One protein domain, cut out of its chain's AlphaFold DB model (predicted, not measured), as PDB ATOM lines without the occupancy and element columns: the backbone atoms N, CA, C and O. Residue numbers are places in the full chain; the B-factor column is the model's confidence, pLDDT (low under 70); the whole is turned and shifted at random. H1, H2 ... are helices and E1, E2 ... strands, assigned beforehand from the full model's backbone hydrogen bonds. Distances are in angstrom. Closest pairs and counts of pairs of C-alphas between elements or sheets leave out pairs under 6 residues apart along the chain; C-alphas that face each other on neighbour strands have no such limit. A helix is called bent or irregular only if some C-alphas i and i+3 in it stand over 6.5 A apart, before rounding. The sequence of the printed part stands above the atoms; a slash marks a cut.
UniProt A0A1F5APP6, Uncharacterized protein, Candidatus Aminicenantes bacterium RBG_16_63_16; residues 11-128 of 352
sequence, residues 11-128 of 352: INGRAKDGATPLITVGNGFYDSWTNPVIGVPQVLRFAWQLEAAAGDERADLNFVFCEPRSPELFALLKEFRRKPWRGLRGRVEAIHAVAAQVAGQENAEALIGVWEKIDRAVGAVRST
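AT A GLANCE: This is residues 11 to 128 of the 352 residues of an uncharacterized protein of Candidatus Aminicenantes bacterium RBG_16_63_16 (UniProt A0A1F5APP6). Helix H1 is the core of this domain: a pair of short parallel strands, E1 and E2, lies on one side of it, while H3 and H4, joined at a tight turn, make a V that covers its other side. H2 runs beside H1 the same way and also packs on H3. The printed part has 118 residues, with two named strands and four named helices in the order E1, H1, E2, H2, H3, H4, and is mostly helix. It is compact, with a radius of gyration of the C-alphas of 14.8 A, and spans 50 by 33 by 24 A, only just elongated.

HOW THE PARTS SIT: Start at E1, residues 22 to 26, and look across to E2, residues 60 to 64: they are parallel neighbours at 29 degrees, with N 25 and O 62 2.8 A apart and N 62 and O 23 2.9 A apart, within hydrogen-bond range. H1, residues 43 to 53, lies between them in the chain and completes a strand-helix-strand unit, two parallel neighbour strands with a helix between, whose crossover is right-handed. The closest C-alphas of E1 and H1 are those of Gly 26 and Phe 46, 5.5 A apart. Go on to H2, residues 71 to 82: it touches H1, closest at the C-alphas of Val 43 and Leu 73, 6.4 A, at a shallow tilt of 29 degrees, the same way. H3, residues 87 to 103, touches H1 at a steep tilt of 42 degrees, opposite ways, closest at the C-alphas of Ala 47 and Arg 91, 6.5 A. With residues 94 to 99 alone H3 touches H2, closest at the C-alphas of Ala 75 and Val 98, 6.1 A. H4, residues 105 to 126, touches H3 with residues 105 to 112 alone, at a steep tilt of 65 degrees, closest at the C-alphas of Ala 100 and Ala 108, 4.6 A. With residues 115 to 119 alone H4 touches H1, about perpendicular at 79 degrees, closest at the C-alphas of Val 43 and Trp 115, 6.4 A. H2 and H4 are apart. Every O i to N i+4 pair is within hydrogen-bond range in H1, H2 and H3; in H4 15 of 18 are.

IN THESE COORDINATES: Find C-alpha 22 at (404.716, 336.852, 516.947), where E1 begins; E1 and E2 each run 13.1 A. H1 begins at C-alpha 43, (419.094, 321.511, 514.735), and runs 15.3 A; H2 runs 16.4 A and H3 24.4 A. H4 runs 31.7 A to C-alpha 126 at (413.452, 322.325, 500.409), and is irregular: C-alphas 106 and 109 are 7.7 A apart.

THE WHOLE: The two C-alphas farthest apart are those of Lys 16 and Glu 106, 50.3 A. The printed part has no cut. The link from E1 to H1, residues 27 to 42, is long. The mean pLDDT of the printed part is 90.4, and no printed residue is under 70.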
ATOM      1  N   ILE A  11     398.043 342.057 511.334       82.31
ATOM      2  CA  ILE A  11     397.787 341.527 509.989       82.31
ATOM      3  C   ILE A  11     399.136 341.184 509.376       82.31
ATOM      4  O   ILE A  11     400.054 342.001 509.408       82.31
ATOM      5  N   ASN A  12     399.256 339.968 508.837       78.06
ATOM      6  CA  ASN A  12     400.487 339.455 508.224       78.06
ATOM      7  C   ASN A  12     401.718 339.641 509.129       78.06
ATOM      8  O   ASN A  12     402.767 340.111 508.693       78.06
ATOM      9  N   GLY A  13     401.550 339.334 510.420       77.25
ATOM     10  CA  GLY A  13     402.619 339.429 511.411       77.25
ATOM     11  C   GLY A  13     403.023 340.854 511.787       77.25
ATOM     12  O   GLY A  13     404.065 341.017 512.406       77.25
ATOM     13  N   ARG A  14     402.243 341.889 511.444       80.38
ATOM     14  CA  ARG A  14     402.531 343.273 511.855       80.38
ATOM     15  C   ARG A  14     401.397 343.894 512.652       80.38
ATOM     16  O   ARG A  14     400.250 343.923 512.202       80.38
ATOM     17  N   ALA A  15     401.748 344.426 513.817       82.81
ATOM     18  CA  ALA A  15     400.872 345.235 514.648       82.81
ATOM     19  C   ALA A  15     400.759 346.677 514.113       82.81
ATOM     20  O   ALA A  15     401.446 347.085 513.170       82.81
ATOM     21  N   LYS A  16     399.872 347.476 514.721       81.00
ATOM     22  CA  LYS A  16     399.599 348.871 514.327       81.00
ATOM     23  C   LYS A  16     400.848 349.763 514.323       81.00
ATOM     24  O   LYS A  16     400.995 350.612 513.442       81.00
ATOM     25  N   ASP A  17     401.726 349.569 515.302       79.38
ATOM     26  CA  ASP A  17     402.995 350.282 515.487       79.38
ATOM     27  C   ASP A  17     404.129 349.745 514.593       79.38
ATOM     28  O   ASP A  17     405.233 350.283 514.597       79.38
ATOM     29  N   GLY A  18     403.846 348.714 513.793       76.50
ATOM     30  CA  GLY A  18     404.812 348.053 512.928       76.50
ATOM     31  C   GLY A  18     405.655 346.986 513.624       76.50
ATOM     32  O   GLY A  18     406.495 346.401 512.942       76.50
ATOM     33  N   ALA A  19     405.434 346.715 514.916       76.25
ATOM     34  CA  ALA A  19     406.095 345.622 515.622       76.25
ATOM     35  C   ALA A  19     405.651 344.261 515.071       76.25
ATOM     36  O   ALA A  19     404.528 344.116 514.572       76.25
ATOM     37  N   THR A  20     406.528 343.265 515.191       79.19
ATOM     38  CA  THR A  20     406.202 341.863 514.925       79.19
ATOM     39  C   THR A  20     405.741 341.245 516.238       79.19
ATOM     40  O   THR A  20     406.577 340.983 517.092       79.19
ATOM     41  N   PRO A  21     404.437 341.025 516.473       77.62
ATOM     42  CA  PRO A  21     403.996 340.538 517.774       77.62
ATOM     43  C   PRO A  21     404.307 339.055 517.968       77.62
ATOM     44  O   PRO A  21     404.373 338.608 519.101       77.62
ATOM     45  N   LEU A  22     404.494 338.292 516.884       84.69
ATOM     46  CA  LEU A  22     404.716 336.852 516.947       84.69
ATOM     47  C   LEU A  22     405.741 336.403 515.902       84.69
ATOM     48  O   LEU A  22     405.528 336.595 514.704       84.69
ATOM     49  N   ILE A  23     406.814 335.750 516.345       87.50
ATOM     50  CA  ILE A  23     407.790 335.077 515.480       87.50
ATOM     51  C   ILE A  23     407.649 333.568 515.671       87.50
ATOM     52  O   ILE A  23     407.711 333.060 516.788       87.50
ATOM     53  N   THR A  24     407.467 332.840 514.568       88.00
ATOM     54  CA  THR A  24     407.427 331.374 514.600       88.00
ATOM     55  C   THR A  24     408.833 330.803 514.452       88.00
ATOM     56  O   THR A  24     409.552 331.139 513.513       88.00
ATOM     57  N   VAL A  25     409.212 329.928 515.379       91.19
ATOM     58  CA  VAL A  25     410.491 329.214 515.420       91.19
ATOM     59  C   VAL A  25     410.212 327.713 515.363       91.19
ATOM     60  O   VAL A  25     409.365 327.202 516.096       91.19
ATOM     61  N   GLY A  26     410.948 326.993 514.522       90.12
ATOM     62  CA  GLY A  26     410.718 325.582 514.235       90.12
ATOM     63  C   GLY A  26     410.080 325.351 512.876       90.12
ATOM     64  O   GLY A  26     410.001 326.252 512.038       90.12
ATOM     65  N   ASN A  27     409.676 324.104 512.654       83.88
ATOM     66  CA  ASN A  27     409.064 323.671 511.406       83.88
ATOM     67  C   ASN A  27     407.742 322.992 511.752       83.88
ATOM     68  O   ASN A  27     407.712 322.026 512.518       83.88
ATOM     69  N   GLY A  28     406.656 323.530 511.205       76.19
ATOM     70  CA  GLY A  28     405.350 322.887 511.264       76.19
ATOM     71  C   GLY A  28     405.210 321.788 510.226       76.19
ATOM     72  O   GLY A  28     406.082 321.600 509.378       76.19
ATOM     73  N   PHE A  29     404.062 321.118 510.270       70.19
ATOM     74  CA  PHE A  29     403.703 320.037 509.357       70.19
ATOM     75  C   PHE A  29     403.923 320.390 507.874       70.19
ATOM     76  O   PHE A  29     404.422 319.555 507.135       70.19
ATOM     77  N   TYR A  30     403.647 321.633 507.459       76.81
ATOM     78  CA  TYR A  30     403.816 322.094 506.071       76.81
ATOM     79  C   TYR A  30     405.261 322.461 505.672       76.81
ATOM     80  O   TYR A  30     405.595 322.361 504.499       76.81
ATOM     81  N   ASP A  31     406.135 322.876 506.600       82.38
ATOM     82  CA  ASP A  31     407.518 323.330 506.289       82.38
ATOM     83  C   ASP A  31     408.595 322.372 506.836       82.38
ATOM     84  O   ASP A  31     409.790 322.687 506.907       82.38
ATOM     85  N   SER A  32     408.189 321.173 507.259       87.44
ATOM     86  CA  SER A  32     409.132 320.176 507.763       87.44
ATOM     87  C   SER A  32     410.010 319.629 506.638       87.44
ATOM     88  O   SER A  32     411.210 319.450 506.847       87.44
ATOM     89  N   TRP A  33     409.422 319.421 505.451       92.69
ATOM     90  CA  TRP A  33     409.999 318.701 504.307       92.69
ATOM     91  C   TRP A  33     410.416 317.260 504.618       92.69
ATOM     92  O   TRP A  33     411.032 316.609 503.783       92.69
ATOM     93  N   THR A  34     410.057 316.743 505.795       93.81
ATOM     94  CA  THR A  34     410.328 315.365 506.206       93.81
ATOM     95  C   THR A  34     409.077 314.498 506.192       93.81
ATOM     96  O   THR A  34     409.187 313.309 506.471       93.81
ATOM     97  N   ASN A  35     407.903 315.057 505.874       90.56
ATOM     98  CA  ASN A  35     406.627 314.341 505.896       90.56
ATOM     99  C   ASN A  35     406.679 313.043 505.063       90.56
ATOM    100  O   ASN A  35     407.284 313.026 503.990       90.56
ATOM    101  N   PRO A  36     406.049 311.953 505.545       93.56
ATOM    102  CA  PRO A  36     405.364 311.813 506.838       93.56
ATOM    103  C   PRO A  36     406.306 311.468 508.002       93.56
ATOM    104  O   PRO A  36     405.839 311.169 509.095       93.56
ATOM    105  N   VAL A  37     407.623 311.439 507.790       95.25
ATOM    106  CA  VAL A  37     408.585 311.025 508.817       95.25
ATOM    107  C   VAL A  37     408.694 312.085 509.908       95.25
ATOM    108  O   VAL A  37     408.996 313.254 509.648       95.25
ATOM    109  N   ILE A  38     408.494 311.647 511.149       93.06
ATOM    110  CA  ILE A  38     408.488 312.501 512.337       93.06
ATOM    111  C   ILE A  38     409.777 312.373 513.148       93.06
ATOM    112  O   ILE A  38     410.486 311.365 513.118       93.06
ATOM    113  N   GLY A  39     410.088 313.433 513.896       92.25
ATOM    114  CA  GLY A  39     411.210 313.463 514.834       92.25
ATOM    115  C   GLY A  39     412.599 313.459 514.192       92.25
ATOM    116  O   GLY A  39     413.567 313.076 514.855       92.25
ATOM    117  N   VAL A  40     412.707 313.856 512.920       95.19
ATOM    118  CA  VAL A  40     413.987 314.156 512.264       95.19
ATOM    119  C   VAL A  40     414.394 315.590 512.629       95.19
ATOM    120  O   VAL A  40     413.703 316.536 512.240       95.19
ATOM    121  N   PRO A  41     415.488 315.789 513.381       94.38
ATOM    122  CA  PRO A  41     415.833 317.107 513.885       94.38
ATOM    123  C   PRO A  41     416.538 317.968 512.836       94.38
ATOM    124  O   PRO A  41     417.478 317.524 512.186       94.38
ATOM    125  N   GLN A  42     416.127 319.231 512.731       94.94
ATOM    126  CA  GLN A  42     416.794 320.264 511.925       94.94
ATOM    127  C   GLN A  42     417.463 321.270 512.870       94.94
ATOM    128  O   GLN A  42     416.993 322.399 513.041       94.94
ATOM    129  N   VAL A  43     418.484 320.799 513.597       96.25
ATOM    130  CA  VAL A  43     419.094 321.511 514.735       96.25
ATOM    131  C   VAL A  43     419.710 322.829 514.290       96.25
ATOM    132  O   VAL A  43     419.519 323.849 514.956       96.25
ATOM    133  N   LEU A  44     420.428 322.834 513.164       96.19
ATOM    134  CA  LEU A  44     421.118 324.034 512.694       96.19
ATOM    135  C   LEU A  44     420.101 325.082 512.234       96.19
ATOM    136  O   LEU A  44     420.229 326.254 512.601       96.19
ATOM    137  N   ARG A  45     419.063 324.671 511.490       94.94
ATOM    138  CA  ARG A  45     417.960 325.564 511.105       94.94
ATOM    139  C   ARG A  45     417.235 326.123 512.328       94.94
ATOM    140  O   ARG A  45     417.007 327.329 512.383       94.94
ATOM    141  N   PHE A  46     416.914 325.288 513.316       95.44
ATOM    142  CA  PHE A  46     416.237 325.732 514.537       95.44
ATOM    143  C   PHE A  46     417.080 326.752 515.314       95.44
ATOM    144  O   PHE A  46     416.571 327.787 515.742       95.44
ATOM    145  N   ALA A  47     418.390 326.515 515.432       95.94
ATOM    146  CA  ALA A  47     419.317 327.449 516.071       95.94
ATOM    147  C   ALA A  47     419.394 328.797 515.337       95.94
ATOM    148  O   ALA A  47     419.487 329.844 515.979       95.94
ATOM    149  N   TRP A  48     419.350 328.774 514.001       94.56
ATOM    150  CA  TRP A  48     419.303 329.976 513.167       94.56
ATOM    151  C   TRP A  48     417.990 330.749 513.352       94.56
ATOM    152  O   TRP A  48     418.021 331.966 513.510       94.56
ATOM    153  N   GLN A  49     416.847 330.059 513.404       93.81
ATOM    154  CA  GLN A  49     415.543 330.686 513.649       93.81
ATOM    155  C   GLN A  49     415.462 331.316 515.048       93.81
ATOM    156  O   GLN A  49     414.970 332.434 515.179       93.81
ATOM    157  N   LEU A  50     415.984 330.644 516.084       93.25
ATOM    158  CA  LEU A  50     416.080 331.197 517.443       93.25
ATOM    159  C   LEU A  50     416.919 332.478 517.476       93.25
ATOM    160  O   LEU A  50     416.512 333.482 518.055       93.25
ATOM    161  N   GLU A  51     418.088 332.452 516.836       92.38
ATOM    162  CA  GLU A  51     418.971 333.614 516.743       92.38
ATOM    163  C   GLU A  51     418.308 334.780 516.001       92.38
ATOM    164  O   GLU A  51     418.373 335.916 516.465       92.38
ATOM    165  N   ALA A  52     417.646 334.504 514.873       89.62
ATOM    166  CA  ALA A  52     416.915 335.511 514.113       89.62
ATOM    167  C   ALA A  52     415.793 336.138 514.954       89.62
ATOM    168  O   ALA A  52     415.628 337.357 514.953       89.62
ATOM    169  N   ALA A  53     415.078 335.321 515.731       87.06
ATOM    170  CA  ALA A  53     414.041 335.785 516.642       87.06
ATOM    171  C   ALA A  53     414.597 336.654 517.787       87.06
ATOM    172  O   ALA A  53     413.956 337.617 518.192       87.06
ATOM    173  N   ALA A  54     415.829 336.397 518.247       83.00
ATOM    174  CA  ALA A  54     416.528 337.219 519.246       83.00
ATOM    175  C   ALA A  54     416.806 338.669 518.792       83.00
ATOM    176  O   ALA A  54     417.256 339.500 519.593       83.00
ATOM    177  N   GLY A  55     416.641 338.953 517.496       79.44
ATOM    178  CA  GLY A  55     416.772 340.289 516.924       79.44
ATOM    179  C   GLY A  55     415.586 341.208 517.223       79.44
ATOM    180  O   GLY A  55     415.757 342.423 517.159       79.44
ATOM    181  N   ASP A  56     414.418 340.658 517.574       80.44
ATOM    182  CA  ASP A  56     413.201 341.416 517.876       80.44
ATOM    183  C   ASP A  56     412.779 341.192 519.336       80.44
ATOM    184  O   ASP A  56     412.043 340.270 519.673       80.44
ATOM    185  N   GLU A  57     413.269 342.051 520.231       75.88
ATOM    186  CA  GLU A  57     413.037 341.952 521.682       75.88
ATOM    187  C   GLU A  57     411.571 342.186 522.094       75.88
ATOM    188  O   GLU A  57     411.228 342.018 523.264       75.88
ATOM    189  N   ARG A  58     410.704 342.598 521.157       77.56
ATOM    190  CA  ARG A  58     409.282 342.880 521.402       77.56
ATOM    191  C   ARG A  58     408.353 341.768 520.919       77.56
ATOM    192  O   ARG A  58     407.155 341.857 521.181       77.56
ATOM    193  N   ALA A  59     408.880 340.773 520.210       79.81
ATOM    194  CA  ALA A  59     408.090 339.687 519.656       79.81
ATOM    195  C   ALA A  59     407.887 338.554 520.668       79.81
ATOM    196  O   ALA A  59     408.844 338.075 521.282       79.81
ATOM    197  N   ASP A  60     406.657 338.053 520.772       82.81
ATOM    198  CA  ASP A  60     406.405 336.751 521.379       82.81
ATOM    199  C   ASP A  60     406.896 335.635 520.444       82.81
ATOM    200  O   ASP A  60     406.905 335.767 519.215       82.81
ATOM    201  N   LEU A  61     407.301 334.502 521.022       86.06
ATOM    202  CA  LEU A  61     407.810 333.357 520.265       86.06
ATOM    203  C   LEU A  61     406.785 332.224 520.229       86.06
ATOM    204  O   LEU A  61     406.393 331.693 521.269       86.06
ATOM    205  N   ASN A  62     406.403 331.818 519.021       87.00
ATOM    206  CA  ASN A  62     405.623 330.613 518.765       87.00
ATOM    207  C   ASN A  62     406.566 329.464 518.387       87.00
ATOM    208  O   ASN A  62     407.224 329.525 517.348       87.00
ATOM    209  N   PHE A  63     406.633 328.414 519.202       88.44
ATOM    210  CA  PHE A  63     407.483 327.253 518.926       88.44
ATOM    211  C   PHE A  63     406.676 326.129 518.293       88.44
ATOM    212  O   PHE A  63     405.688 325.675 518.870       88.44
ATOM    213  N   VAL A  64     407.127 325.648 517.136       88.31
ATOM    214  CA  VAL A  64     406.447 324.590 516.390       88.31
ATOM    215  C   VAL A  64     407.383 323.403 516.190       88.31
ATOM    216  O   VAL A  64     408.451 323.524 515.585       88.31
ATOM    217  N   PHE A  65     406.961 322.241 516.682       84.94
ATOM    218  CA  PHE A  65     407.673 320.974 516.544       84.94
ATOM    219  C   PHE A  65     406.784 319.960 515.826       84.94
ATOM    220  O   PHE A  65     405.615 319.825 516.171       84.94
ATOM    221  N   CYS A  66     407.347 319.222 514.867       78.44
ATOM    222  CA  CYS A  66     406.652 318.097 514.226       78.44
ATOM    223  C   CYS A  66     406.513 316.888 515.165       78.44
ATOM    224  O   CYS A  66     405.583 316.108 515.038       78.44
ATOM    225  N   GLU A  67     407.441 316.725 516.110       82.56
ATOM    226  CA  GLU A  67     407.402 315.686 517.139       82.56
ATOM    227  C   GLU A  67     407.580 316.360 518.507       82.56
ATOM    228  O   GLU A  67     408.627 316.966 518.756       82.56
ATOM    229  N   PRO A  68     406.590 316.272 519.413       75.69
ATOM    230  CA  PRO A  68     406.697 316.827 520.761       75.69
ATOM    231  C   PRO A  68     407.884 316.284 521.572       75.69
ATOM    232  O   PRO A  68     408.313 316.916 522.535       75.69
ATOM    233  N   ARG A  69     408.438 315.121 521.212       83.38
ATOM    234  CA  ARG A  69     409.629 314.517 521.829       83.38
ATOM    235  C   ARG A  69     410.892 314.734 520.982       83.38
ATOM    236  O   ARG A  69     411.485 313.778 520.480       83.38
ATOM    237  N   SER A  70     411.325 315.990 520.885       87.62
ATOM    238  CA  SER A  70     412.570 316.417 520.215       87.62
ATOM    239  C   SER A  70     413.625 316.909 521.221       87.62
ATOM    240  O   SER A  70     413.720 318.116 521.472       87.62
ATOM    241  N   PRO A  71     414.400 316.007 521.860       90.56
ATOM    242  CA  PRO A  71     415.286 316.367 522.970       90.56
ATOM    243  C   PRO A  71     416.338 317.410 522.580       90.56
ATOM    244  O   PRO A  71     416.580 318.338 523.350       90.56
ATOM    245  N   GLU A  72     416.904 317.321 521.377       93.50
ATOM    246  CA  GLU A  72     417.864 318.292 520.844       93.50
ATOM    247  C   GLU A  72     417.276 319.701 520.697       93.50
ATOM    248  O   GLU A  72     417.906 320.678 521.106       93.50
ATOM    249  N   LEU A  73     416.048 319.824 520.181       93.69
ATOM    250  CA  LEU A  73     415.411 321.128 519.987       93.69
ATOM    251  C   LEU A  73     415.012 321.753 521.329       93.69
ATOM    252  O   LEU A  73     415.215 322.949 521.544       93.69
ATOM    253  N   PHE A  74     414.517 320.944 522.273       92.88
ATOM    254  CA  PHE A  74     414.217 321.413 523.628       92.88
ATOM    255  C   PHE A  74     415.471 321.803 524.410       92.88
ATOM    256  O   PHE A  74     415.443 322.797 525.136       92.88
ATOM    257  N   ALA A  75     416.562 321.045 524.291       93.94
ATOM    258  CA  ALA A  75     417.835 321.387 524.920       93.94
ATOM    259  C   ALA A  75     418.373 322.715 524.372       93.94
ATOM    260  O   ALA A  75     418.741 323.599 525.144       93.94
ATOM    261  N   LEU A  76     418.307 322.909 523.054       95.38
ATOM    262  CA  LEU A  76     418.721 324.151 522.412       95.38
ATOM    263  C   LEU A  76     417.840 325.340 522.821       95.38
ATOM    264  O   LEU A  76     418.358 326.406 523.143       95.38
ATOM    265  N   LEU A  77     416.521 325.148 522.908       93.69
ATOM    266  CA  LEU A  77     415.603 326.162 523.430       93.69
ATOM    267  C   LEU A  77     415.912 326.521 524.895       93.69
ATOM    268  O   LEU A  77     415.875 327.694 525.264       93.69
ATOM    269  N   LYS A  78     416.228 325.535 525.743       93.56
ATOM    270  CA  LYS A  78     416.622 325.781 527.141       93.56
ATOM    271  C   LYS A  78     417.917 326.586 527.224       93.56
ATOM    272  O   LYS A  78     417.961 327.560 527.975       93.56
ATOM    273  N   GLU A  79     418.932 326.226 526.439       94.12
ATOM    274  CA  GLU A  79     420.175 327.002 526.359       94.12
ATOM    275  C   GLU A  79     419.907 328.433 525.885       94.12
ATOM    276  O   GLU A  79     420.409 329.380 526.492       94.12
ATOM    277  N   PHE A  80     419.043 328.608 524.880       92.56
ATOM    278  CA  PHE A  80     418.688 329.926 524.356       92.56
ATOM    279  C   PHE A  80     418.010 330.794 525.409       92.56
ATOM    280  O   PHE A  80     418.379 331.947 525.603       92.56
ATOM    281  N   ARG A  81     417.046 330.233 526.147       90.69
ATOM    282  CA  ARG A  81     416.347 330.954 527.220       90.69
ATOM    283  C   ARG A  81     417.276 331.344 528.365       90.69
ATOM    284  O   ARG A  81     417.050 332.368 528.999       90.69
ATOM    285  N   ARG A  82     418.300 330.534 528.644       90.81
ATOM    286  CA  ARG A  82     419.305 330.830 529.672       90.81
ATOM    287  C   ARG A  82     420.269 331.923 529.217       90.81
ATOM    288  O   ARG A  82     420.636 332.784 530.012       90.81
ATOM    289  N   LYS A  83     420.715 331.855 527.964       89.06
ATOM    290  CA  LYS A  83     421.669 332.792 527.374       89.06
ATOM    291  C   LYS A  83     421.381 332.930 525.875       89.06
ATOM    292  O   LYS A  83     421.937 332.157 525.091       89.06
ATOM    293  N   PRO A  84     420.568 333.922 525.466       88.94
ATOM    294  CA  PRO A  84     420.357 334.203 524.055       88.94
ATOM    295  C   PRO A  84     421.699 334.469 523.375       88.94
ATOM    296  O   PRO A  84     422.553 335.181 523.914       88.94
ATOM    297  N   TRP A  85     421.906 333.876 522.205       91.81
ATOM    298  CA  TRP A  85     423.126 334.062 521.427       91.81
ATOM    299  C   TRP A  85     422.877 334.953 520.215       91.81
ATOM    300  O   TRP A  85     421.764 335.053 519.704       91.81
ATOM    301  N   ARG A  86     423.952 335.588 519.749       88.88
ATOM    302  CA  ARG A  86     424.012 336.339 518.494       88.88
ATOM    303  C   ARG A  86     425.320 336.014 517.778       88.88
ATOM    304  O   ARG A  86     426.348 335.779 518.420       88.88
ATOM    305  N   GLY A  87     425.283 336.049 516.457       90.06
ATOM    306  CA  GLY A  87     426.395 335.728 515.582       90.06
ATOM    307  C   GLY A  87     426.684 334.228 515.481       90.06
ATOM    308  O   GLY A  87     426.359 333.418 516.353       90.06
ATOM    309  N   LEU A  88     427.418 333.877 514.419       92.00
ATOM    310  CA  LEU A  88     427.828 332.506 514.110       92.00
ATOM    311  C   LEU A  88     428.502 331.805 515.299       92.00
ATOM    312  O   LEU A  88     428.164 330.665 515.604       92.00
ATOM    313  N   ARG A  89     429.426 332.490 515.984       94.25
ATOM    314  CA  ARG A  89     430.163 331.923 517.120       94.25
ATOM    315  C   ARG A  89     429.226 331.489 518.247       94.25
ATOM    316  O   ARG A  89     429.317 330.353 518.693       94.25
ATOM    317  N   GLY A  90     428.319 332.368 518.675       93.94
ATOM    318  CA  GLY A  90     427.391 332.063 519.764       93.94
ATOM    319  C   GLY A  90     426.449 330.912 519.412       93.94
ATOM    320  O   GLY A  90     426.212 330.035 520.240       93.94
ATOM    321  N   ARG A  91     425.979 330.866 518.158       94.88
ATOM    322  CA  ARG A  91     425.154 329.760 517.658       94.88
ATOM    323  C   ARG A  91     425.904 328.425 517.684       94.88
ATOM    324  O   ARG A  91     425.356 327.431 518.152       94.88
ATOM    325  N   VAL A  92     427.149 328.395 517.211       95.88
ATOM    326  CA  VAL A  92     427.981 327.179 517.213       95.88
ATOM    327  C   VAL A  92     428.292 326.722 518.640       95.88
ATOM    328  O   VAL A  92     428.166 325.536 518.927       95.88
ATOM    329  N   GLU A  93     428.620 327.643 519.552       96.00
ATOM    330  CA  GLU A  93     428.844 327.327 520.973       96.00
ATOM    331  C   GLU A  93     427.596 326.697 521.622       96.00
ATOM    332  O   GLU A  93     427.714 325.716 522.356       96.00
ATOM    333  N   ALA A  94     426.397 327.209 521.319       96.88
ATOM    334  CA  ALA A  94     425.142 326.659 521.831       96.88
ATOM    335  C   ALA A  94     424.839 325.258 521.278       96.88
ATOM    336  O   ALA A  94     424.513 324.350 522.041       96.88
ATOM    337  N   ILE A  95     424.996 325.060 519.964       97.88
ATOM    338  CA  ILE A  95     424.826 323.743 519.328       97.88
ATOM    339  C   ILE A  95     425.821 322.738 519.918       97.88
ATOM    340  O   ILE A  95     425.437 321.616 520.243       97.88
ATOM    341  N   HIS A  96     427.080 323.143 520.115       97.88
ATOM    342  CA  HIS A  96     428.097 322.289 520.719       97.88
ATOM    343  C   HIS A  96     427.755 321.911 522.161       97.88
ATOM    344  O   HIS A  96     427.895 320.750 522.541       97.88
ATOM    345  N   ALA A  97     427.270 322.859 522.968       96.62
ATOM    346  CA  ALA A  97     426.839 322.574 524.333       96.62
ATOM    347  C   ALA A  97     425.727 321.511 524.370       96.62
ATOM    348  O   ALA A  97     425.804 320.579 525.168       96.62
ATOM    349  N   VAL A  98     424.741 321.604 523.474       96.88
ATOM    350  CA  VAL A  98     423.663 320.611 523.355       96.88
ATOM    351  C   VAL A  98     424.189 319.264 522.853       96.88
ATOM    352  O   VAL A  98     423.848 318.226 523.416       96.88
ATOM    353  N   ALA A  99     425.063 319.254 521.845       97.62
ATOM    354  CA  ALA A  99     425.677 318.024 521.348       97.62
ATOM    355  C   ALA A  99     426.467 317.295 522.444       97.62
ATOM    356  O   ALA A  99     426.342 316.080 522.592       97.62
ATOM    357  N   ALA A 100     427.217 318.035 523.262       96.94
ATOM    358  CA  ALA A 100     427.970 317.480 524.379       96.94
ATOM    359  C   ALA A 100     427.073 316.898 525.483       96.94
ATOM    360  O   ALA A 100     427.474 315.934 526.132       96.94
ATOM    361  N   GLN A 101     425.863 317.435 525.688       94.62
ATOM    362  CA  GLN A 101     424.887 316.860 526.625       94.62
ATOM    363  C   GLN A 101     424.392 315.478 526.169       94.62
ATOM    364  O   GLN A 101     424.116 314.629 527.010       94.62
ATOM    365  N   VAL A 102     424.296 315.248 524.854       92.69
ATOM    366  CA  VAL A 102     423.773 313.998 524.275       92.69
ATOM    367  C   VAL A 102     424.884 312.970 524.034       92.69
ATOM    368  O   VAL A 102     424.761 311.809 524.416       92.69
ATOM    369  N   ALA A 103     425.984 313.383 523.404       95.94
ATOM    370  CA  ALA A 103     427.056 312.489 522.959       95.94
ATOM    371  C   ALA A 103     428.285 312.465 523.888       95.94
ATOM    372  O   ALA A 103     429.198 311.660 523.686       95.94
ATOM    373  N   GLY A 104     428.324 313.331 524.905       96.00
ATOM    374  CA  GLY A 104     429.529 313.607 525.686       96.00
ATOM    375  C   GLY A 104     430.484 314.562 524.961       96.00
ATOM    376  O   GLY A 104     430.418 314.724 523.743       96.00
ATOM    377  N   GLN A 105     431.387 315.199 525.713       96.38
ATOM    378  CA  GLN A 105     432.316 316.208 525.171       96.38
ATOM    379  C   GLN A 105     433.190 315.660 524.038       96.38
ATOM    380  O   GLN A 105     433.342 316.309 523.010       96.38
ATOM    381  N   GLU A 106     433.706 314.441 524.195       96.94
ATOM    382  CA  GLU A 106     434.612 313.814 523.222       96.94
ATOM    383  C   GLU A 106     433.947 313.514 521.872       96.94
ATOM    384  O   GLU A 106     434.629 313.444 520.854       96.94
ATOM    385  N   ASN A 107     432.621 313.345 521.849       97.81
ATOM    386  CA  ASN A 107     431.884 312.998 520.635       97.81
ATOM    387  C   ASN A 107     430.919 314.100 520.169       97.81
ATOM    388  O   ASN A 107     430.145 313.877 519.233       97.81
ATOM    389  N   ALA A 108     430.946 315.281 520.795       97.69
ATOM    390  CA  ALA A 108     430.042 316.382 520.473       97.69
ATOM    391  C   ALA A 108     430.158 316.787 518.997       97.69
ATOM    392  O   ALA A 108     429.156 316.836 518.289       97.69
ATOM    393  N   GLU A 109     431.381 316.983 518.498       98.00
ATOM    394  CA  GLU A 109     431.629 317.342 517.096       98.00
ATOM    395  C   GLU A 109     431.114 316.285 516.112       98.00
ATOM    396  O   GLU A 109     430.546 316.627 515.074       98.00
ATOM    397  N   ALA A 110     431.248 314.998 516.452       98.25
ATOM    398  CA  ALA A 110     430.740 313.912 515.619       98.25
ATOM    399  C   ALA A 110     429.208 313.959 515.505       98.25
ATOM    400  O   ALA A 110     428.670 313.798 514.410       98.25
ATOM    401  N   LEU A 111     428.503 314.240 516.609       98.38
ATOM    402  CA  LEU A 111     427.050 314.404 516.592       98.38
ATOM    403  C   LEU A 111     426.619 315.657 515.813       98.38
ATOM    404  O   LEU A 111     425.677 315.589 515.025       98.38
ATOM    405  N   ILE A 112     427.337 316.776 515.953       98.50
ATOM    406  CA  ILE A 112     427.094 317.979 515.137       98.50
ATOM    407  C   ILE A 112     427.261 317.653 513.651       98.50
ATOM    408  O   ILE A 112     426.442 318.071 512.836       98.50
ATOM    409  N   GLY A 113     428.277 316.863 513.295       98.56
ATOM    410  CA  GLY A 113     428.497 316.396 511.929       98.56
ATOM    411  C   GLY A 113     427.383 315.491 511.392       98.56
ATOM    412  O   GLY A 113     427.200 315.424 510.178       98.56
ATOM    413  N   VAL A 114     426.627 314.803 512.254       98.69
ATOM    414  CA  VAL A 114     425.398 314.092 511.862       98.69
ATOM    415  C   VAL A 114     424.270 315.097 511.623       98.69
ATOM    416  O   VAL A 114     423.624 315.039 510.579       98.69
ATOM    417  N   TRP A 115     424.052 316.043 512.542       98.56
ATOM    418  CA  TRP A 115     423.004 317.061 512.405       98.56
ATOM    419  C   TRP A 115     423.191 317.953 511.175       98.56
ATOM    420  O   TRP A 115     422.226 318.198 510.464       98.56
ATOM    421  N   GLU A 116     424.421 318.361 510.857       98.50
ATOM    422  CA  GLU A 116     424.715 319.138 509.647       98.50
ATOM    423  C   GLU A 116     424.296 318.396 508.374       98.50
ATOM    424  O   GLU A 116     423.635 318.978 507.516       98.50
ATOM    425  N   LYS A 117     424.584 317.094 508.282       98.81
ATOM    426  CA  LYS A 117     424.169 316.268 507.141       98.81
ATOM    427  C   LYS A 117     422.651 316.118 507.052       98.81
ATOM    428  O   LYS A 117     422.118 316.081 505.944       98.81
ATOM    429  N   ILE A 118     421.954 316.054 508.188       98.50
ATOM    430  CA  ILE A 118     420.484 316.042 508.226       98.50
ATOM    431  C   ILE A 118     419.934 317.376 507.709       98.50
ATOM    432  O   ILE A 118     419.128 317.383 506.780       98.50
ATOM    433  N   ASP A 119     420.398 318.503 508.253       97.50
ATOM    434  CA  ASP A 119     419.992 319.842 507.817       97.50
ATOM    435  C   ASP A 119     420.302 320.061 506.323       97.50
ATOM    436  O   ASP A 119     419.466 320.598 505.593       97.50
ATOM    437  N   ARG A 120     421.450 319.578 505.830       98.06
ATOM    438  CA  ARG A 120     421.811 319.606 504.404       98.06
ATOM    439  C   ARG A 120     420.879 318.750 503.551       98.06
ATOM    440  O   ARG A 120     420.496 319.188 502.466       98.06
ATOM    441  N   ALA A 121     420.510 317.558 504.017       98.38
ATOM    442  CA  ALA A 121     419.594 316.683 503.296       98.38
ATOM    443  C   ALA A 121     418.215 317.329 503.136       98.38
ATOM    444  O   ALA A 121     417.702 317.437 502.025       98.38
ATOM    445  N   VAL A 122     417.635 317.809 504.239       96.50
ATOM    446  CA  VAL A 122     416.322 318.465 504.221       96.50
ATOM    447  C   VAL A 122     416.384 319.792 503.458       96.50
ATOM    448  O   VAL A 122     415.484 320.110 502.685       96.50
ATOM    449  N   GLY A 123     417.472 320.549 503.612       95.62
ATOM    450  CA  GLY A 123     417.717 321.785 502.875       95.62
ATOM    451  C   GLY A 123     417.780 321.587 501.359       95.62
ATOM    452  O   GLY A 123     417.237 322.415 500.630       95.62
ATOM    453  N   ALA A 124     418.379 320.492 500.878       96.62
ATOM    454  CA  ALA A 124     418.423 320.175 499.449       96.62
ATOM    455  C   ALA A 124     417.014 319.954 498.878       96.62
ATOM    456  O   ALA A 124     416.666 320.566 497.872       96.62
ATOM    457  N   VAL A 125     416.174 319.165 499.555       94.75
ATOM    458  CA  VAL A 125     414.783 318.938 499.125       94.75
ATOM    459  C   VAL A 125     413.972 320.231 499.181       94.75
ATOM    460  O   VAL A 125     413.320 320.586 498.203       94.75
ATOM    461  N   ARG A 126     414.092 321.005 500.266       92.44
ATOM    462  CA  ARG A 126     413.452 322.325 500.409       92.44
ATOM    463  C   ARG A 126     413.862 323.316 499.310       92.44
ATOM    464  O   ARG A 126     413.090 324.205 498.969       92.44
ATOM    465  N   SER A 127     415.063 323.176 498.748       91.81
ATOM    466  CA  SER A 127     415.571 324.063 497.691       91.81
ATOM    467  C   SER A 127     414.900 323.849 496.331       91.81
ATOM    468  O   SER A 127     415.125 324.654 495.432       91.81
ATOM    469  N   THR A 128     414.068 322.813 496.177       86.31
ATOM    470  CA  THR A 128     413.170 322.689 495.013       86.31
ATOM    471  C   THR A 128     412.224 323.886 494.890       86.31
ATOM    472  O   THR A 128     411.876 324.268 493.776       86.31
TER     473      THR A 128